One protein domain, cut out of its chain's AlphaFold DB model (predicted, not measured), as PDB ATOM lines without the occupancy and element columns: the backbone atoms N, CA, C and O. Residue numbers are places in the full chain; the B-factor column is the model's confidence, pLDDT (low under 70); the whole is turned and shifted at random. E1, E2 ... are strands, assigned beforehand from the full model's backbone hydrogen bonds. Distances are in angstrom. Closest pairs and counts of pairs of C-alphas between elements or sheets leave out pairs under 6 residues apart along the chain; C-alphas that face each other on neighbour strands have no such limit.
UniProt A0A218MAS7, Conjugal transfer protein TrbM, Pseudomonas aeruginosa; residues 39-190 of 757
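AT A GLANCE: This is residues 39 to 190 of the 757 residues of the protein "Conjugal transfer protein TrbM" of Pseudomonas aeruginosa (UniProt A0A218MAS7). The chain is wound in stacked turns, a flattened solenoid whose two long walls are built of short parallel strands that stack turn upon turn along the longest axis. One wall holds E1, E3, E5 and E7, the last part of E8, the last part of E9, and then E10, E11, E12 and E13; the other holds E2, E4 and E6, the first parts of E8 and E9, and after them short paired stretches from residues 139 to 140 as far as residues 181 to 182. E8 and E9 bend sharply and reach from one wall into the other, and near the first turns residues 57 to 71 make a long loop out from the stack. The printed part has 152 residues with no named helix and thirteen named strands, E1 to E13 in chain order, in one branched, parallel, twisted sheet; the class is all strand, though the strands hold 63 of the 152 residues. The whole is compact, with a radius of gyration of the C-alphas of 15.8 A, and flat, with spans of 49 by 31 by 15 A.

IN THESE COORDINATES: The longest strand by residues is E9, residues 123 to 134, 11.8 A from first to last C-alpha; it bends by 148 degrees at residue 129. E8, residues 109 to 118, is 12.1 A long and bends by 143 degrees at residue 113; its first C-alpha is at (231.395, 171.055, 176.373). Before it in the chain come E1, residues 46 to 49, which begins at C-alpha 46 at (228.502, 181.059, 193.908), E2, residues 54 to 56, E3, residues 72 to 75, E4, residues 80 to 82, E5, residues 88 to 90, E6, residues 95 to 97, and E7, residues 100 to 104, 13.4 A long. After E9 come E10, residues 146 to 150, 12.2 A, E11, residues 160 to 164, 12.6 A, E12, residues 174 to 176, and E13, residues 187 to 189, which ends at C-alpha 189 at (223.920, 179.323, 151.167).

HOW THE PARTS SIT: E8 has three neighbours: E6, beside residues 109 to 111, and E7, beside residues 114 to 118, lie on one side of it, and E9, beside residues 109 to 118, on the other side. E8 and E9 are parallel, with N 111 and O 124 2.8 A apart and N 118 and O 133 2.9 A apart. N 110 and O 95 of E8 and E6 are 2.8 A apart, and N 117 and O 102 of E8 and E7 are 2.8 A apart. From E7, the parallel pairs run to E5, with N 90 and O 103 at 2.8 A, then to E3, with N 75 and O 89 at 2.8 A, and to the edge strand E1, with N 49 and O 74 at 2.8 A. From E6 they run to E4, with N 96 and O 80 at 2.8 A, and to the edge strand E2, with N 81 and O 54 at 2.7 A. E1 and E2 are apart, though they follow each other in the chain. Beyond E9, E10 is its parallel neighbour, with N 147 and O 132 at 2.8 A. E10 and E11 are parallel at 3 degrees, and their C-alphas 146 and 160, 4.7 A apart, face each other; N 161 and O 146 are 2.8 A apart. E12 follows beside E11, with N 175 and O 160 at 2.8 A, and the edge strand E13 beside E12, with N 189 and O 174 at 2.8 A. Residues 123 to 124 of E9 pair with residues 139 to 140, parallel.

THE WHOLE: The two C-alphas farthest apart are those of Ser 41 and Val 190, 50.3 A. The printed part has no cut. The links E2 to E3, with 15 residues, and E9 to E10, with 11 residues, are long. The mean pLDDT of the printed part is 86.7; it is under 70 at residue 44, residues 58 to 71 and residues 85 to 87.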
ATOM      1  N   VAL A  39     234.020 173.579 195.413       85.00
ATOM      2  CA  VAL A  39     234.032 175.012 195.084       85.00
ATOM      3  C   VAL A  39     235.309 175.614 195.650       85.00
ATOM      4  O   VAL A  39     235.552 175.543 196.854       85.00
ATOM      5  N   ASP A  40     236.152 176.164 194.780       83.06
ATOM      6  CA  ASP A  40     237.364 176.866 195.199       83.06
ATOM      7  C   ASP A  40     236.985 178.085 196.064       83.06
ATOM      8  O   ASP A  40     236.033 178.807 195.770       83.06
ATOM      9  N   SER A  41     237.719 178.318 197.159       75.00
ATOM     10  CA  SER A  41     237.421 179.380 198.134       75.00
ATOM     11  C   SER A  41     237.448 180.786 197.527       75.00
ATOM     12  O   SER A  41     236.883 181.724 198.090       75.00
ATOM     13  N   ARG A  42     238.046 180.930 196.341       74.81
ATOM     14  CA  ARG A  42     237.960 182.114 195.486       74.81
ATOM     15  C   ARG A  42     236.636 182.200 194.716       74.81
ATOM     16  O   ARG A  42     236.554 182.953 193.759       74.81
ATOM     17  N   PHE A  43     235.556 181.536 195.100       74.19
ATOM     18  CA  PHE A  43     234.222 181.724 194.504       74.19
ATOM     19  C   PHE A  43     233.190 181.979 195.614       74.19
ATOM     20  O   PHE A  43     232.388 181.128 195.973       74.19
ATOM     21  N   THR A  44     233.261 183.174 196.214       64.94
ATOM     22  CA  THR A  44     232.539 183.559 197.442       64.94
ATOM     23  C   THR A  44     231.055 183.878 197.234       64.94
ATOM     24  O   THR A  44     230.314 183.904 198.207       64.94
ATOM     25  N   ASN A  45     230.630 184.082 195.984       71.19
ATOM     26  CA  ASN A  45     229.267 184.449 195.585       71.19
ATOM     27  C   ASN A  45     228.662 183.415 194.606       71.19
ATOM     28  O   ASN A  45     227.958 183.750 193.659       71.19
ATOM     29  N   THR A  46     228.978 182.133 194.791       76.06
ATOM     30  CA  THR A  46     228.502 181.059 193.908       76.06
ATOM     31  C   THR A  46     227.407 180.245 194.593       76.06
ATOM     32  O   THR A  46     227.630 179.638 195.640       76.06
ATOM     33  N   ILE A  47     226.222 180.205 193.986       81.88
ATOM     34  CA  ILE A  47     225.107 179.345 194.381       81.88
ATOM     35  C   ILE A  47     225.253 178.027 193.621       81.88
ATOM     36  O   ILE A  47     225.128 177.995 192.398       81.88
ATOM     37  N   VAL A  48     225.498 176.930 194.340       85.25
ATOM     38  CA  VAL A  48     225.550 175.577 193.766       85.25
ATOM     39  C   VAL A  48     224.448 174.728 194.376       85.25
ATOM     40  O   VAL A  48     224.406 174.537 195.589       85.25
ATOM     41  N   THR A  49     223.567 174.204 193.529       83.06
ATOM     42  CA  THR A  49     222.488 173.288 193.905       83.06
ATOM     43  C   THR A  49     222.598 172.002 193.090       83.06
ATOM     44  O   THR A  49     222.703 172.061 191.868       83.06
ATOM     45  N   GLY A  50     222.524 170.852 193.765       85.38
ATOM     46  CA  GLY A  50     222.726 169.521 193.178       85.38
ATOM     47  C   GLY A  50     224.074 168.908 193.561       85.38
ATOM     48  O   GLY A  50     224.801 169.465 194.387       85.38
ATOM     49  N   ASP A  51     224.398 167.766 192.960       89.38
ATOM     50  CA  ASP A  51     225.458 166.867 193.415       89.38
ATOM     51  C   ASP A  51     226.632 166.776 192.426       89.38
ATOM     52  O   ASP A  51     226.445 166.715 191.210       89.38
ATOM     53  N   GLY A  52     227.861 166.693 192.949       91.00
ATOM     54  CA  GLY A  52     229.062 166.395 192.155       91.00
ATOM     55  C   GLY A  52     229.537 167.534 191.248       91.00
ATOM     56  O   GLY A  52     230.272 167.288 190.295       91.00
ATOM     57  N   ASN A  53     229.122 168.772 191.514       89.94
ATOM     58  CA  ASN A  53     229.576 169.935 190.759       89.94
ATOM     59  C   ASN A  53     230.994 170.345 191.184       89.94
ATOM     60  O   ASN A  53     231.344 170.290 192.361       89.94
ATOM     61  N   SER A  54     231.810 170.794 190.237       92.50
ATOM     62  CA  SER A  54     233.185 171.242 190.455       92.50
ATOM     63  C   SER A  54     233.378 172.633 189.865       92.50
ATOM     64  O   SER A  54     233.316 172.791 188.655       92.50
ATOM     65  N   VAL A  55     233.650 173.629 190.701       88.19
ATOM     66  CA  VAL A  55     233.959 175.019 190.354       88.19
ATOM     67  C   VAL A  55     235.381 175.314 190.810       88.19
ATOM     68  O   VAL A  55     235.668 175.402 192.004       88.19
ATOM     69  N   THR A  56     236.293 175.413 189.851       85.06
ATOM     70  CA  THR A  56     237.740 175.508 190.092       85.06
ATOM     71  C   THR A  56     238.386 176.562 189.189       85.06
ATOM     72  O   THR A  56     237.744 177.113 188.295       85.06
ATOM     73  N   GLY A  57     239.665 176.863 189.415       76.38
ATOM     74  CA  GLY A  57     240.436 177.775 188.566       76.38
ATOM     75  C   GLY A  57     240.743 179.118 189.223       76.38
ATOM     76  O   GLY A  57     240.487 179.327 190.407       76.38
ATOM     77  N   ASN A  58     241.377 180.019 188.476       68.44
ATOM     78  CA  ASN A  58     241.845 181.298 188.990       68.44
ATOM     79  C   ASN A  58     240.846 182.430 188.709       68.44
ATOM     80  O   ASN A  58     240.652 182.816 187.558       68.44
ATOM     81  N   ARG A  59     240.283 183.003 189.785       59.41
ATOM     82  CA  ARG A  59     239.442 184.216 189.761       59.41
ATOM     83  C   ARG A  59     240.140 185.395 189.057       59.41
ATOM     84  O   ARG A  59     239.471 186.199 188.421       59.41
ATOM     85  N   ASP A  60     241.473 185.461 189.131       52.41
ATOM     86  CA  ASP A  60     242.266 186.614 188.681       52.41
ATOM     87  C   ASP A  60     242.836 186.476 187.256       52.41
ATOM     88  O   ASP A  60     243.364 187.445 186.709       52.41
ATOM     89  N   THR A  61     242.742 185.301 186.609       52.16
ATOM     90  CA  THR A  61     243.112 185.156 185.183       52.16
ATOM     91  C   THR A  61     241.966 185.628 184.317       52.16
ATOM     92  O   THR A  61     241.217 184.865 183.712       52.16
ATOM     93  N   HIS A  62     241.826 186.938 184.328       51.78
ATOM     94  CA  HIS A  62     240.801 187.673 183.645       51.78
ATOM     95  C   HIS A  62     241.053 187.677 182.121       51.78
ATOM     96  O   HIS A  62     242.129 188.078 181.683       51.78
ATOM     97  N   PHE A  63     240.059 187.322 181.293       52.03
ATOM     98  CA  PHE A  63     240.182 187.391 179.822       52.03
ATOM     99  C   PHE A  63     239.745 188.756 179.211       52.03
ATOM    100  O   PHE A  63     240.077 189.053 178.070       52.03
ATOM    101  N   SER A  64     239.059 189.635 179.964       49.84
ATOM    102  CA  SER A  64     238.594 190.988 179.535       49.84
ATOM    103  C   SER A  64     238.709 192.217 180.513       49.84
ATOM    104  O   SER A  64     237.922 193.146 180.402       49.84
ATOM    105  N   GLY A  65     239.660 192.298 181.459       46.06
ATOM    106  CA  GLY A  65     239.872 193.436 182.389       46.06
ATOM    107  C   GLY A  65     238.779 193.915 183.391       46.06
ATOM    108  O   GLY A  65     238.929 195.023 183.897       46.06
ATOM    109  N   ALA A  66     237.711 193.178 183.712       43.91
ATOM    110  CA  ALA A  66     236.628 193.580 184.629       43.91
ATOM    111  C   ALA A  66     236.827 193.118 186.099       43.91
ATOM    112  O   ALA A  66     236.888 191.939 186.428       43.91
ATOM    113  N   THR A  67     236.875 194.069 187.030       40.09
ATOM    114  CA  THR A  67     237.091 193.857 188.477       40.09
ATOM    115  C   THR A  67     235.798 193.972 189.295       40.09
ATOM    116  O   THR A  67     235.698 194.841 190.159       40.09
ATOM    117  N   SER A  68     234.785 193.137 189.046       44.97
ATOM    118  CA  SER A  68     233.595 193.116 189.913       44.97
ATOM    119  C   SER A  68     232.957 191.732 190.014       44.97
ATOM    120  O   SER A  68     232.923 190.982 189.043       44.97
ATOM    121  N   ALA A  69     232.505 191.396 191.223       46.47
ATOM    122  CA  ALA A  69     231.932 190.113 191.610       46.47
ATOM    123  C   ALA A  69     230.644 189.814 190.830       46.47
ATOM    124  O   ALA A  69     229.650 190.508 191.015       46.47
ATOM    125  N   ASN A  70     230.659 188.775 189.993       54.28
ATOM    126  CA  ASN A  70     229.445 188.247 189.380       54.28
ATOM    127  C   ASN A  70     229.064 186.941 190.077       54.28
ATOM    128  O   ASN A  70     229.886 186.025 190.178       54.28
ATOM    129  N   ASP A  71     227.824 186.885 190.556       66.25
ATOM    130  CA  ASP A  71     227.239 185.706 191.180       66.25
ATOM    131  C   ASP A  71     227.149 184.571 190.143       66.25
ATOM    132  O   ASP A  71     226.693 184.775 189.016       66.25
ATOM    133  N   GLN A  72     227.610 183.370 190.490       75.81
ATOM    134  CA  GLN A  72     227.426 182.183 189.648       75.81
ATOM    135  C   GLN A  72     226.231 181.391 190.163       75.81
ATOM    136  O   GLN A  72     226.116 181.159 191.366       75.81
ATOM    137  N   VAL A  73     225.380 180.923 189.257       83.25
ATOM    138  CA  VAL A  73     224.239 180.070 189.595       83.25
ATOM    139  C   VAL A  73     224.417 178.750 188.871       83.25
ATOM    140  O   VAL A  73     224.372 178.696 187.648       83.25
ATOM    141  N   ILE A  74     224.639 177.683 189.631       86.75
ATOM    142  CA  ILE A  74     224.823 176.330 189.114       86.75
ATOM    143  C   ILE A  74     223.715 175.463 189.691       86.75
ATOM    144  O   ILE A  74     223.659 175.228 190.899       86.75
ATOM    145  N   VAL A  75     222.829 174.991 188.824       85.44
ATOM    146  CA  VAL A  75     221.678 174.165 189.185       85.44
ATOM    147  C   VAL A  75     221.727 172.875 188.379       85.44
ATOM    148  O   VAL A  75     221.544 172.887 187.165       85.44
ATOM    149  N   GLY A  76     221.948 171.753 189.062       85.12
ATOM    150  CA  GLY A  76     222.014 170.421 188.466       85.12
ATOM    151  C   GLY A  76     223.211 169.620 188.973       85.12
ATOM    152  O   GLY A  76     223.835 169.977 189.970       85.12
ATOM    153  N   ASN A  77     223.517 168.509 188.308       91.06
ATOM    154  CA  ASN A  77     224.499 167.537 188.785       91.06
ATOM    155  C   ASN A  77     225.709 167.419 187.850       91.06
ATOM    156  O   ASN A  77     225.575 167.481 186.628       91.06
ATOM    157  N   HIS A  78     226.876 167.126 188.427       94.31
ATOM    158  CA  HIS A  78     228.110 166.789 187.707       94.31
ATOM    159  C   HIS A  78     228.592 167.860 186.712       94.31
ATOM    160  O   HIS A  78     229.206 167.536 185.695       94.31
ATOM    161  N   ASN A  79     228.333 169.141 186.984       92.38
ATOM    162  CA  ASN A  79     228.864 170.224 186.159       92.38
ATOM    163  C   ASN A  79     230.318 170.532 186.538       92.38
ATOM    164  O   ASN A  79     230.650 170.646 187.714       92.38
ATOM    165  N   THR A  80     231.186 170.693 185.542       94.19
ATOM    166  CA  THR A  80     232.606 171.023 185.702       94.19
ATOM    167  C   THR A  80     232.888 172.401 185.117       94.19
ATOM    168  O   THR A  80     232.837 172.598 183.909       94.19
ATOM    169  N   LEU A  81     233.208 173.354 185.979       90.50
ATOM    170  CA  LEU A  81     233.545 174.729 185.652       90.50
ATOM    171  C   LEU A  81     235.011 174.993 186.032       90.50
ATOM    172  O   LEU A  81     235.431 174.735 187.166       90.50
ATOM    173  N   ASN A  82     235.800 175.503 185.085       88.50
ATOM    174  CA  ASN A  82     237.205 175.859 185.300       88.50
ATOM    175  C   ASN A  82     237.548 177.214 184.660       88.50
ATOM    176  O   ASN A  82     237.415 177.365 183.446       88.50
ATOM    177  N   ASN A  83     238.029 178.181 185.449       83.88
ATOM    178  CA  ASN A  83     238.312 179.556 184.996       83.88
ATOM    179  C   ASN A  83     237.091 180.214 184.313       83.88
ATOM    180  O   ASN A  83     237.196 180.749 183.207       83.88
ATOM    181  N   THR A  84     235.915 180.127 184.938       76.50
ATOM    182  CA  THR A  84     234.651 180.675 184.414       76.50
ATOM    183  C   THR A  84     234.132 181.810 185.293       76.50
ATOM    184  O   THR A  84     234.337 181.794 186.505       76.50
ATOM    185  N   MET A  85     233.425 182.778 184.707       67.44
ATOM    186  CA  MET A  85     232.835 183.941 185.398       67.44
ATOM    187  C   MET A  85     231.373 184.127 184.940       67.44
ATOM    188  O   MET A  85     231.039 183.709 183.837       67.44
ATOM    189  N   SER A  86     230.504 184.691 185.793       63.00
ATOM    190  CA  SER A  86     229.109 185.107 185.474       63.00
ATOM    191  C   SER A  86     228.166 184.037 184.893       63.00
ATOM    192  O   SER A  86     227.180 184.356 184.231       63.00
ATOM    193  N   SER A  87     228.460 182.754 185.106       66.56
ATOM    194  CA  SER A  87     227.757 181.676 184.411       66.56
ATOM    195  C   SER A  87     226.488 181.248 185.157       66.56
ATOM    196  O   SER A  87     226.553 180.754 186.285       66.56
ATOM    197  N   GLU A  88     225.338 181.398 184.501       82.62
ATOM    198  CA  GLU A  88     224.116 180.657 184.820       82.62
ATOM    199  C   GLU A  88     224.222 179.291 184.126       82.62
ATOM    200  O   GLU A  88     224.098 179.198 182.904       82.62
ATOM    201  N   ILE A  89     224.516 178.239 184.891       86.50
ATOM    202  CA  ILE A  89     224.583 176.859 184.404       86.50
ATOM    203  C   ILE A  89     223.391 176.093 184.968       86.50
ATOM    204  O   ILE A  89     223.345 175.787 186.157       86.50
ATOM    205  N   ILE A  90     222.434 175.758 184.109       86.62
ATOM    206  CA  ILE A  90     221.256 174.967 184.465       86.62
ATOM    207  C   ILE A  90     221.275 173.673 183.656       86.62
ATOM    208  O   ILE A  90     221.168 173.696 182.433       86.62
ATOM    209  N   GLY A  91     221.375 172.540 184.344       85.56
ATOM    210  CA  GLY A  91     221.376 171.206 183.750       85.56
ATOM    211  C   GLY A  91     222.526 170.338 184.254       85.56
ATOM    212  O   GLY A  91     223.180 170.656 185.246       85.56
ATOM    213  N   ASN A  92     222.741 169.201 183.595       91.44
ATOM    214  CA  ASN A  92     223.629 168.147 184.085       91.44
ATOM    215  C   ASN A  92     224.842 167.931 183.169       91.44
ATOM    216  O   ASN A  92     224.737 168.062 181.952       91.44
ATOM    217  N   TYR A  93     225.969 167.498 183.737       96.06
ATOM    218  CA  TYR A  93     227.161 167.066 182.987       96.06
ATOM    219  C   TYR A  93     227.762 168.124 182.044       96.06
ATOM    220  O   TYR A  93     228.416 167.780 181.058       96.06
ATOM    221  N   ASN A  94     227.566 169.413 182.318       94.94
ATOM    222  CA  ASN A  94     228.171 170.462 181.501       94.94
ATOM    223  C   ASN A  94     229.630 170.684 181.901       94.94
ATOM    224  O   ASN A  94     229.955 170.768 183.080       94.94
ATOM    225  N   THR A  95     230.510 170.819 180.915       96.06
ATOM    226  CA  THR A  95     231.917 171.181 181.083       96.06
ATOM    227  C   THR A  95     232.144 172.559 180.479       96.06
ATOM    228  O   THR A  95     232.018 172.719 179.270       96.06
ATOM    229  N   VAL A  96     232.488 173.553 181.295       92.62
ATOM    230  CA  VAL A  96     232.715 174.939 180.865       92.62
ATOM    231  C   VAL A  96     234.106 175.375 181.312       92.62
ATOM    232  O   VAL A  96     234.444 175.313 182.493       92.62
ATOM    233  N   THR A  97     234.941 175.797 180.365       91.00
ATOM    234  CA  THR A  97     236.346 176.141 180.619       91.00
ATOM    235  C   THR A  97     236.717 177.476 179.978       91.00
ATOM    236  O   THR A  97     236.337 177.728 178.836       91.00
ATOM    237  N   ASN A  98     237.445 178.345 180.687       87.50
ATOM    238  CA  ASN A  98     237.916 179.646 180.172       87.50
ATOM    239  C   ASN A  98     236.807 180.447 179.450       87.50
ATOM    240  O   ASN A  98     237.009 180.928 178.335       87.50
ATOM    241  N   SER A  99     235.598 180.489 180.015       86.69
ATOM    242  CA  SER A  99     234.403 180.998 179.326       86.69
ATOM    243  C   SER A  99     233.515 181.818 180.261       86.69
ATOM    244  O   SER A  99     233.482 181.575 181.467       86.69
ATOM    245  N   ASP A 100     232.776 182.763 179.681       83.50
ATOM    246  CA  ASP A 100     231.707 183.527 180.339       83.50
ATOM    247  C   ASP A 100     230.444 183.405 179.471       83.50
ATOM    248  O   ASP A 100     230.224 184.147 178.508       83.50
ATOM    249  N   ILE A 101     229.694 182.336 179.738       82.88
ATOM    250  CA  ILE A 101     228.577 181.873 178.919       82.88
ATOM    251  C   ILE A 101     227.468 181.325 179.822       82.88
ATOM    252  O   ILE A 101     227.738 180.569 180.758       82.88
ATOM    253  N   ALA A 102     226.218 181.675 179.527       87.06
ATOM    254  CA  ALA A 102     225.060 181.029 180.138       87.06
ATOM    255  C   ALA A 102     224.784 179.700 179.420       87.06
ATOM    256  O   ALA A 102     224.698 179.674 178.190       87.06
ATOM    257  N   VAL A 103     224.653 178.603 180.166       89.44
ATOM    258  CA  VAL A 103     224.399 177.263 179.616       89.44
ATOM    259  C   VAL A 103     223.134 176.691 180.232       89.44
ATOM    260  O   VAL A 103     223.057 176.502 181.442       89.44
ATOM    261  N   LYS A 104     222.158 176.356 179.390       89.00
ATOM    262  CA  LYS A 104     220.929 175.663 179.788       89.00
ATOM    263  C   LYS A 104     220.804 174.373 178.989       89.00
ATOM    264  O   LYS A 104     220.541 174.429 177.794       89.00
ATOM    265  N   GLY A 105     220.995 173.224 179.625       86.31
ATOM    266  CA  GLY A 105     220.939 171.914 178.972       86.31
ATOM    267  C   GLY A 105     221.943 170.924 179.546       86.31
ATOM    268  O   GLY A 105     222.564 171.176 180.580       86.31
ATOM    269  N   GLU A 106     222.094 169.782 178.889       92.56
ATOM    270  CA  GLU A 106     222.879 168.655 179.388       92.56
ATOM    271  C   GLU A 106     224.073 168.294 178.502       92.56
ATOM    272  O   GLU A 106     224.028 168.379 177.277       92.56
ATOM    273  N   SER A 107     225.141 167.787 179.125       96.94
ATOM    274  CA  SER A 107     226.314 167.213 178.444       96.94
ATOM    275  C   SER A 107     227.025 168.165 177.473       96.94
ATOM    276  O   SER A 107     227.644 167.727 176.501       96.94
ATOM    277  N   ASN A 108     226.953 169.476 177.703       96.44
ATOM    278  CA  ASN A 108     227.632 170.443 176.850       96.44
ATOM    279  C   ASN A 108     229.115 170.565 177.211       96.44
ATOM    280  O   ASN A 108     229.487 170.531 178.378       96.44
ATOM    281  N   THR A 109     229.969 170.754 176.211       97.50
ATOM    282  CA  THR A 109     231.395 171.055 176.373       97.50
ATOM    283  C   THR A 109     231.682 172.416 175.760       97.50
ATOM    284  O   THR A 109     231.579 172.576 174.546       97.50
ATOM    285  N   VAL A 110     232.050 173.391 176.584       94.94
ATOM    286  CA  VAL A 110     232.308 174.769 176.170       94.94
ATOM    287  C   VAL A 110     233.703 175.207 176.605       94.94
ATOM    288  O   VAL A 110     234.078 175.085 177.773       94.94
ATOM    289  N   SER A 111     234.476 175.735 175.663       93.25
ATOM    290  CA  SER A 111     235.783 176.337 175.893       93.25
ATOM    291  C   SER A 111     235.920 177.671 175.166       93.25
ATOM    292  O   SER A 111     235.393 177.845 174.065       93.25
ATOM    293  N   ASN A 112     236.661 178.604 175.768       89.69
ATOM    294  CA  ASN A 112     237.057 179.872 175.146       89.69
ATOM    295  C   ASN A 112     235.871 180.608 174.487       89.69
ATOM    296  O   ASN A 112     235.954 181.018 173.327       89.69
ATOM    297  N   ALA A 113     234.729 180.712 175.167       88.06
ATOM    298  CA  ALA A 113     233.500 181.242 174.579       88.06
ATOM    299  C   ALA A 113     232.822 182.288 175.466       88.06
ATOM    300  O   ALA A 113     232.876 182.228 176.694       88.06
ATOM    301  N   TYR A 114     232.136 183.221 174.807       86.44
ATOM    302  CA  TYR A 114     231.209 184.160 175.427       86.44
ATOM    303  C   TYR A 114     229.795 183.940 174.893       86.44
ATOM    304  O   TYR A 114     229.649 183.513 173.749       86.44
ATOM    305  N   GLY A 115     228.761 184.325 175.638       84.94
ATOM    306  CA  GLY A 115     227.393 184.424 175.113       84.94
ATOM    307  C   GLY A 115     226.428 183.429 175.740       84.94
ATOM    308  O   GLY A 115     226.358 183.348 176.963       84.94
ATOM    309  N   GLN A 116     225.673 182.692 174.920       86.38
ATOM    310  CA  GLN A 116     224.599 181.815 175.402       86.38
ATOM    311  C   GLN A 116     224.537 180.476 174.676       86.38
ATOM    312  O   GLN A 116     224.700 180.400 173.455       86.38
ATOM    313  N   LEU A 117     224.222 179.436 175.438       90.88
ATOM    314  CA  LEU A 117     223.996 178.083 174.968       90.88
ATOM    315  C   LEU A 117     222.707 177.525 175.581       90.88
ATOM    316  O   LEU A 117     222.568 177.462 176.801       90.88
ATOM    317  N   VAL A 118     221.792 177.067 174.729       91.12
ATOM    318  CA  VAL A 118     220.572 176.358 175.125       91.12
ATOM    319  C   VAL A 118     220.454 175.049 174.346       91.12
ATOM    320  O   VAL A 118     220.420 175.058 173.118       91.12
ATOM    321  N   GLY A 119     220.346 173.929 175.052       88.50
ATOM    322  CA  GLY A 119     220.217 172.581 174.501       88.50
ATOM    323  C   GLY A 119     221.393 171.674 174.860       88.50
ATOM    324  O   GLY A 119     222.235 172.029 175.682       88.50
ATOM    325  N   ASP A 120     221.436 170.488 174.253       91.75
ATOM    326  CA  ASP A 120     222.204 169.363 174.798       91.75
ATOM    327  C   ASP A 120     223.345 168.892 173.889       91.75
ATOM    328  O   ASP A 120     223.262 168.932 172.659       91.75
ATOM    329  N   SER A 121     224.392 168.329 174.490       97.12
ATOM    330  CA  SER A 121     225.506 167.675 173.786       97.12
ATOM    331  C   SER A 121     226.254 168.581 172.796       97.12
ATOM    332  O   SER A 121     226.809 168.104 171.807       97.12
ATOM    333  N   ASN A 122     226.269 169.895 173.024       97.38
ATOM    334  CA  ASN A 122     226.976 170.833 172.159       97.38
ATOM    335  C   ASN A 122     228.465 170.891 172.509       97.38
ATOM    336  O   ASN A 122     228.845 170.877 173.677       97.38
ATOM    337  N   LYS A 123     229.307 171.005 171.485       97.75
ATOM    338  CA  LYS A 123     230.747 171.231 171.580       97.75
ATOM    339  C   LYS A 123     231.075 172.617 171.035       97.75
ATOM    340  O   LYS A 123     230.958 172.862 169.837       97.75
ATOM    341  N   ILE A 124     231.504 173.517 171.906       96.19
ATOM    342  CA  ILE A 124     231.840 174.899 171.570       96.19
ATOM    343  C   ILE A 124     233.297 175.157 171.944       96.19
ATOM    344  O   ILE A 124     233.673 174.976 173.094       96.19
ATOM    345  N   ASP A 125     234.090 175.621 170.985       94.56
ATOM    346  CA  ASP A 125     235.431 176.170 171.191       94.56
ATOM    347  C   ASP A 125     235.563 177.479 170.402       94.56
ATOM    348  O   ASP A 125     236.122 177.522 169.309       94.56
ATOM    349  N   ALA A 126     234.953 178.556 170.901       85.31
ATOM    350  CA  ALA A 126     234.677 179.750 170.097       85.31
ATOM    351  C   ALA A 126     235.858 180.736 169.985       85.31
ATOM    352  O   ALA A 126     235.638 181.898 169.631       85.31
ATOM    353  N   ALA A 127     237.092 180.312 170.286       86.44
ATOM    354  CA  ALA A 127     238.316 181.118 170.174       86.44
ATOM    355  C   ALA A 127     238.186 182.551 170.748       86.44
ATOM    356  O   ALA A 127     238.590 183.537 170.127       86.44
ATOM    357  N   ASN A 128     237.591 182.667 171.936       83.75
ATOM    358  CA  ASN A 128     237.266 183.903 172.658       83.75
ATOM    359  C   ASN A 128     236.255 184.801 171.921       83.75
ATOM    360  O   ASN A 128     236.372 186.027 171.878       83.75
ATOM    361  N   GLY A 129     235.270 184.184 171.270       83.56
ATOM    362  CA  GLY A 129     234.188 184.846 170.546       83.56
ATOM    363  C   GLY A 129     232.841 184.766 171.256       83.56
ATOM    364  O   GLY A 129     232.577 183.826 171.998       83.56
ATOM    365  N   THR A 130     231.962 185.728 170.967       85.56
ATOM    366  CA  THR A 130     230.575 185.735 171.458       85.56
ATOM    367  C   THR A 130     229.679 184.892 170.563       85.56
ATOM    368  O   THR A 130     229.345 185.319 169.461       85.56
ATOM    369  N   THR A 131     229.303 183.705 171.022       88.31
ATOM    370  CA  THR A 131     228.479 182.750 170.286       88.31
ATOM    371  C   THR A 131     227.091 182.598 170.906       88.31
ATOM    372  O   THR A 131     226.894 182.755 172.111       88.31
ATOM    373  N   THR A 132     226.112 182.307 170.055       90.38
ATOM    374  CA  THR A 132     224.762 181.919 170.460       90.38
ATOM    375  C   THR A 132     224.475 180.560 169.852       90.38
ATOM    376  O   THR A 132     224.472 180.432 168.630       90.38
ATOM    377  N   VAL A 133     224.238 179.551 170.682       92.56
ATOM    378  CA  VAL A 133     223.946 178.188 170.225       92.56
ATOM    379  C   VAL A 133     222.625 177.738 170.821       92.56
ATOM    380  O   VAL A 133     222.445 177.769 172.034       92.56
ATOM    381  N   ILE A 134     221.692 177.336 169.963       91.56
ATOM    382  CA  ILE A 134     220.379 176.830 170.355       91.56
ATOM    383  C   ILE A 134     220.142 175.509 169.635       91.56
ATOM    384  O   ILE A 134     220.149 175.473 168.407       91.56
ATOM    385  N   GLY A 135     219.894 174.446 170.392       89.75
ATOM    386  CA  GLY A 135     219.676 173.094 169.888       89.75
ATOM    387  C   GLY A 135     220.753 172.128 170.367       89.75
ATOM    388  O   GLY A 135     221.396 172.360 171.388       89.75
ATOM    389  N   SER A 136     220.921 171.011 169.665       93.94
ATOM    390  CA  SER A 136     221.705 169.878 170.163       93.94
ATOM    391  C   SER A 136     222.809 169.419 169.220       93.94
ATOM    392  O   SER A 136     222.716 169.563 168.002       93.94
ATOM    393  N   SER A 137     223.852 168.801 169.779       96.88
ATOM    394  CA  SER A 137     224.950 168.191 169.010       96.88
ATOM    395  C   SER A 137     225.675 169.154 168.055       96.88
ATOM    396  O   SER A 137     226.232 168.724 167.046       96.88
ATOM    397  N   ASN A 138     225.663 170.459 168.335       97.38
ATOM    398  CA  ASN A 138     226.359 171.440 167.507       97.38
ATOM    399  C   ASN A 138     227.856 171.449 167.822       97.38
ATOM    400  O   ASN A 138     228.250 171.384 168.980       97.38
ATOM    401  N   ASN A 139     228.688 171.572 166.794       97.44
ATOM    402  CA  ASN A 139     230.136 171.695 166.871       97.44
ATOM    403  C   ASN A 139     230.563 173.074 166.342       97.44
ATOM    404  O   ASN A 139     230.662 173.285 165.131       97.44
ATOM    405  N   VAL A 140     230.793 174.023 167.247       96.38
ATOM    406  CA  VAL A 140     231.095 175.426 166.931       96.38
ATOM    407  C   VAL A 140     232.524 175.746 167.350       96.38
ATOM    408  O   VAL A 140     232.792 175.946 168.527       96.38
ATOM    409  N   THR A 141     233.444 175.816 166.391       95.00
ATOM    410  CA  THR A 141     234.866 176.126 166.646       95.00
ATOM    411  C   THR A 141     235.293 177.487 166.088       95.00
ATOM    412  O   THR A 141     236.397 177.963 166.335       95.00
ATOM    413  N   GLY A 142     234.451 178.107 165.260       90.31
ATOM    414  CA  GLY A 142     234.694 179.442 164.727       90.31
ATOM    415  C   GLY A 142     234.295 180.550 165.707       90.31
ATOM    416  O   GLY A 142     233.359 180.409 166.496       90.31
ATOM    417  N   GLN A 143     234.992 181.684 165.637       90.12
ATOM    418  CA  GLN A 143     234.748 182.813 166.534       90.12
ATOM    419  C   GLN A 143     233.420 183.517 166.221       90.12
ATOM    420  O   GLN A 143     233.166 183.882 165.080       90.12
ATOM    421  N   SER A 144     232.640 183.847 167.252       89.00
ATOM    422  CA  SER A 144     231.428 184.685 167.170       89.00
ATOM    423  C   SER A 144     230.295 184.159 166.272       89.00
ATOM    424  O   SER A 144     229.738 184.911 165.474       89.00
ATOM    425  N   ASN A 145     229.978 182.868 166.370       92.56
ATOM    426  CA  ASN A 145     228.972 182.218 165.528       92.56
ATOM    427  C   ASN A 145     227.581 182.155 166.168       92.56
ATOM    428  O   ASN A 145     227.452 182.063 167.388       92.56
ATOM    429  N   THR A 146     226.553 182.106 165.327       93.31
ATOM    430  CA  THR A 146     225.167 181.832 165.716       93.31
ATOM    431  C   THR A 146     224.724 180.495 165.130       93.31
ATOM    432  O   THR A 146     224.703 180.355 163.911       93.31
ATOM    433  N   ALA A 147     224.317 179.543 165.965       93.88
ATOM    434  CA  ALA A 147     223.822 178.234 165.548       93.88
ATOM    435  C   ALA A 147     222.402 177.999 166.079       93.88
ATOM    436  O   ALA A 147     222.159 178.164 167.274       93.88
ATOM    437  N   VAL A 148     221.476 177.596 165.206       93.69
ATOM    438  CA  VAL A 148     220.080 177.309 165.572       93.69
ATOM    439  C   VAL A 148     219.600 176.020 164.938       93.69
ATOM    440  O   VAL A 148     219.495 175.914 163.714       93.69
ATOM    441  N   GLY A 149     219.282 175.050 165.784       91.69
ATOM    442  CA  GLY A 149     218.927 173.686 165.430       91.69
ATOM    443  C   GLY A 149     220.043 172.706 165.784       91.69
ATOM    444  O   GLY A 149     220.817 172.949 166.710       91.69
ATOM    445  N   ASN A 150     220.092 171.569 165.095       92.38
ATOM    446  CA  ASN A 150     220.858 170.412 165.562       92.38
ATOM    447  C   ASN A 150     222.001 170.039 164.619       92.38
ATOM    448  O   ASN A 150     221.846 170.110 163.403       92.38
ATOM    449  N   GLY A 151     223.114 169.549 165.163       95.44
ATOM    450  CA  GLY A 151     224.177 168.917 164.378       95.44
ATOM    451  C   GLY A 151     224.979 169.867 163.486       95.44
ATOM    452  O   GLY A 151     225.605 169.415 162.526       95.44
ATOM    453  N   HIS A 152     224.954 171.175 163.744       97.56
ATOM    454  CA  HIS A 152     225.722 172.140 162.954       97.56
ATOM    455  C   HIS A 152     227.221 171.936 163.138       97.56
ATOM    456  O   HIS A 152     227.688 171.740 164.251       97.56
ATOM    457  N   THR A 153     227.999 172.059 162.066       97.75
ATOM    458  CA  THR A 153     229.462 172.176 162.127       97.75
ATOM    459  C   THR A 153     229.865 173.559 161.636       97.75
ATOM    460  O   THR A 153     229.728 173.858 160.451       97.75
ATOM    461  N   MET A 154     230.357 174.416 162.531       96.50
ATOM    462  CA  MET A 154     230.673 175.815 162.233       96.50
ATOM    463  C   MET A 154     232.124 176.147 162.581       96.50
ATOM    464  O   MET A 154     232.465 176.330 163.749       96.50
ATOM    465  N   THR A 155     232.968 176.273 161.559       96.06
ATOM    466  CA  THR A 155     234.389 176.633 161.712       96.06
ATOM    467  C   THR A 155     234.701 178.039 161.202       96.06
ATOM    468  O   THR A 155     235.718 178.613 161.584       96.06
ATOM    469  N   GLY A 156     233.841 178.606 160.350       93.69
ATOM    470  CA  GLY A 156     233.969 179.986 159.880       93.69
ATOM    471  C   GLY A 156     233.762 180.997 161.007       93.69
ATOM    472  O   GLY A 156     233.098 180.698 161.997       93.69
ATOM    473  N   ARG A 157     234.328 182.201 160.880       92.19
ATOM    474  CA  ARG A 157     234.161 183.284 161.864       92.19
ATOM    475  C   ARG A 157     232.905 184.106 161.568       92.19
ATOM    476  O   ARG A 157     232.633 184.393 160.409       92.19
ATOM    477  N   GLY A 158     232.183 184.556 162.593       90.44
ATOM    478  CA  GLY A 158     231.103 185.542 162.469       90.44
ATOM    479  C   GLY A 158     229.929 185.067 161.616       90.44
ATOM    480  O   GLY A 158     229.351 185.867 160.886       90.44
ATOM    481  N   SER A 159     229.647 183.767 161.619       95.00
ATOM    482  CA  SER A 159     228.698 183.144 160.697       95.00
ATOM    483  C   SER A 159     227.425 182.689 161.397       95.00
ATOM    484  O   SER A 159     227.388 182.516 162.614       95.00
ATOM    485  N   VAL A 160     226.372 182.497 160.608       95.19
ATOM    486  CA  VAL A 160     225.037 182.106 161.069       95.19
ATOM    487  C   VAL A 160     224.650 180.780 160.417       95.19
ATOM    488  O   VAL A 160     224.711 180.656 159.198       95.19
ATOM    489  N   ALA A 161     224.217 179.801 161.205       95.81
ATOM    490  CA  ALA A 161     223.676 178.536 160.722       95.81
ATOM    491  C   ALA A 161     222.280 178.292 161.299       95.81
ATOM    492  O   ALA A 161     222.087 178.342 162.514       95.81
ATOM    493  N   ILE A 162     221.310 178.010 160.427       94.94
ATOM    494  CA  ILE A 162     219.916 177.744 160.801       94.94
ATOM    495  C   ILE A 162     219.434 176.494 160.063       94.94
ATOM    496  O   ILE A 162     219.438 176.455 158.832       94.94
ATOM    497  N   GLY A 163     218.989 175.481 160.807       93.69
ATOM    498  CA  GLY A 163     218.487 174.216 160.262       93.69
ATOM    499  C   GLY A 163     219.017 173.001 161.019       93.69
ATOM    500  O   GLY A 163     219.274 173.068 162.214       93.69
ATOM    501  N   GLU A 164     219.224 171.893 160.318       94.75
ATOM    502  CA  GLU A 164     219.791 170.665 160.881       94.75
ATOM    503  C   GLU A 164     220.987 170.198 160.044       94.75
ATOM    504  O   GLU A 164     220.957 170.290 158.818       94.75
ATOM    505  N   ALA A 165     222.032 169.685 160.688       96.38
ATOM    506  CA  ALA A 165     223.204 169.094 160.051       96.38
ATOM    507  C   ALA A 165     223.865 170.007 159.000       96.38
ATOM    508  O   ALA A 165     224.261 169.550 157.924       96.38
ATOM    509  N   THR A 166     223.954 171.314 159.270       97.94
ATOM    510  CA  THR A 166     224.607 172.242 158.335       97.94
ATOM    511  C   THR A 166     226.120 172.253 158.515       97.94
ATOM    512  O   THR A 166     226.636 172.000 159.603       97.94
ATOM    513  N   THR A 167     226.849 172.580 157.449       97.81
ATOM    514  CA  THR A 167     228.308 172.756 157.486       97.81
ATOM    515  C   THR A 167     228.673 174.171 157.044       97.81
ATOM    516  O   THR A 167     228.464 174.536 155.892       97.81
ATOM    517  N   THR A 168     229.234 174.976 157.945       97.31
ATOM    518  CA  THR A 168     229.596 176.380 157.698       97.31
ATOM    519  C   THR A 168     231.083 176.592 157.961       97.31
ATOM    520  O   THR A 168     231.505 176.847 159.092       97.31
ATOM    521  N   THR A 169     231.898 176.476 156.913       97.00
ATOM    522  CA  THR A 169     233.347 176.724 156.989       97.00
ATOM    523  C   THR A 169     233.728 178.135 156.553       97.00
ATOM    524  O   THR A 169     234.811 178.608 156.883       97.00
ATOM    525  N   ALA A 170     232.837 178.800 155.822       96.69
ATOM    526  CA  ALA A 170     232.979 180.170 155.361       96.69
ATOM    527  C   ALA A 170     232.841 181.196 156.487       96.69
ATOM    528  O   ALA A 170     231.946 181.081 157.319       96.69
ATOM    529  N   SER A 171     233.669 182.235 156.470       94.50
ATOM    530  CA  SER A 171     233.562 183.383 157.370       94.50
ATOM    531  C   SER A 171     232.531 184.400 156.880       94.50
ATOM    532  O   SER A 171     232.280 184.548 155.684       94.50
ATOM    533  N   ASN A 172     231.949 185.142 157.821       92.88
ATOM    534  CA  ASN A 172     230.951 186.177 157.574       92.88
ATOM    535  C   ASN A 172     229.788 185.694 156.686       92.88
ATOM    536  O   ASN A 172     229.342 186.393 155.771       92.88
ATOM    537  N   SER A 173     229.340 184.461 156.912       96.56
ATOM    538  CA  SER A 173     228.434 183.755 156.013       96.56
ATOM    539  C   SER A 173     227.159 183.294 156.716       96.56
ATOM    540  O   SER A 173     227.079 183.268 157.946       96.56
ATOM    541  N   VAL A 174     226.141 182.952 155.929       97.31
ATOM    542  CA  VAL A 174     224.879 182.392 156.417       97.31
ATOM    543  C   VAL A 174     224.633 181.049 155.737       97.31
ATOM    544  O   VAL A 174     224.780 180.934 154.520       97.31
ATOM    545  N   THR A 175     224.232 180.040 156.499       97.75
ATOM    546  CA  THR A 175     223.872 178.713 155.991       97.75
ATOM    547  C   THR A 175     222.465 178.367 156.451       97.75
ATOM    548  O   THR A 175     222.199 178.297 157.650       97.75
ATOM    549  N   LEU A 176     221.556 178.169 155.496       96.94
ATOM    550  CA  LEU A 176     220.127 178.021 155.750       96.94
ATOM    551  C   LEU A 176     219.592 176.687 155.223       96.94
ATOM    552  O   LEU A 176     219.756 176.353 154.047       96.94
ATOM    553  N   GLY A 177     218.883 175.964 156.086       96.25
ATOM    554  CA  GLY A 177     218.159 174.737 155.765       96.25
ATOM    555  C   GLY A 177     218.953 173.457 156.031       96.25
ATOM    556  O   GLY A 177     220.179 173.456 156.085       96.25
ATOM    557  N   THR A 178     218.237 172.343 156.194       96.44
ATOM    558  CA  THR A 178     218.820 171.044 156.563       96.44
ATOM    559  C   THR A 178     219.860 170.545 155.558       96.44
ATOM    560  O   THR A 178     219.603 170.540 154.354       96.44
ATOM    561  N   GLY A 179     221.028 170.112 156.028       96.00
ATOM    562  CA  GLY A 179     222.106 169.584 155.186       96.00
ATOM    563  C   GLY A 179     222.766 170.616 154.264       96.00
ATOM    564  O   GLY A 179     223.510 170.237 153.360       96.00
ATOM    565  N   SER A 180     222.487 171.911 154.440       98.31
ATOM    566  CA  SER A 180     223.128 172.967 153.655       98.31
ATOM    567  C   SER A 180     224.611 173.102 154.000       98.31
ATOM    568  O   SER A 180     225.029 172.889 155.140       98.31
ATOM    569  N   SER A 181     225.406 173.500 153.010       97.62
ATOM    570  CA  SER A 181     226.847 173.688 153.153       97.62
ATOM    571  C   SER A 181     227.262 175.058 152.638       97.62
ATOM    572  O   SER A 181     226.810 175.489 151.575       97.62
ATOM    573  N   ASN A 182     228.162 175.726 153.356       97.56
ATOM    574  CA  ASN A 182     228.738 177.000 152.957       97.56
ATOM    575  C   ASN A 182     230.260 177.021 153.155       97.56
ATOM    576  O   ASN A 182     230.763 176.934 154.277       97.56
ATOM    577  N   ASN A 183     230.981 177.152 152.040       96.12
ATOM    578  CA  ASN A 183     232.441 177.163 151.964       96.12
ATOM    579  C   ASN A 183     233.008 178.412 151.266       96.12
ATOM    580  O   ASN A 183     234.183 178.426 150.904       96.12
ATOM    581  N   ARG A 184     232.183 179.447 151.056       96.75
ATOM    582  CA  ARG A 184     232.594 180.732 150.482       96.75
ATOM    583  C   ARG A 184     232.252 181.879 151.420       96.75
ATOM    584  O   ARG A 184     231.086 182.073 151.760       96.75
ATOM    585  N   ASP A 185     233.264 182.652 151.793       96.38
ATOM    586  CA  ASP A 185     233.097 183.829 152.645       96.38
ATOM    587  C   ASP A 185     232.114 184.834 152.035       96.38
ATOM    588  O   ASP A 185     232.019 184.955 150.811       96.38
ATOM    589  N   ASN A 186     231.407 185.585 152.882       95.38
ATOM    590  CA  ASN A 186     230.448 186.614 152.456       95.38
ATOM    591  C   ASN A 186     229.334 186.066 151.545       95.38
ATOM    592  O   ASN A 186     228.961 186.675 150.540       95.38
ATOM    593  N   THR A 187     228.790 184.899 151.882       97.19
ATOM    594  CA  THR A 187     227.677 184.306 151.133       97.19
ATOM    595  C   THR A 187     226.536 183.866 152.039       97.19
ATOM    596  O   THR A 187     226.728 183.606 153.226       97.19
ATOM    597  N   VAL A 188     225.345 183.756 151.458       97.94
ATOM    598  CA  VAL A 188     224.199 183.043 152.017       97.94
ATOM    599  C   VAL A 188     223.997 181.775 151.201       97.94
ATOM    600  O   VAL A 188     223.687 181.836 150.018       97.94
ATOM    601  N   SER A 189     224.189 180.610 151.803       98.00
ATOM    602  CA  SER A 189     223.920 179.323 151.167       98.00
ATOM    603  C   SER A 189     222.553 178.810 151.598       98.00
ATOM    604  O   SER A 189     222.305 178.643 152.791       98.00
ATOM    605  N   VAL A 190     221.674 178.527 150.635       97.94
ATOM    606  CA  VAL A 190     220.340 177.945 150.891       97.94
ATOM    607  C   VAL A 190     220.290 176.438 150.617       97.94
ATOM    608  O   VAL A 190     219.217 175.835 150.606       97.94
TER     609      VAL A 190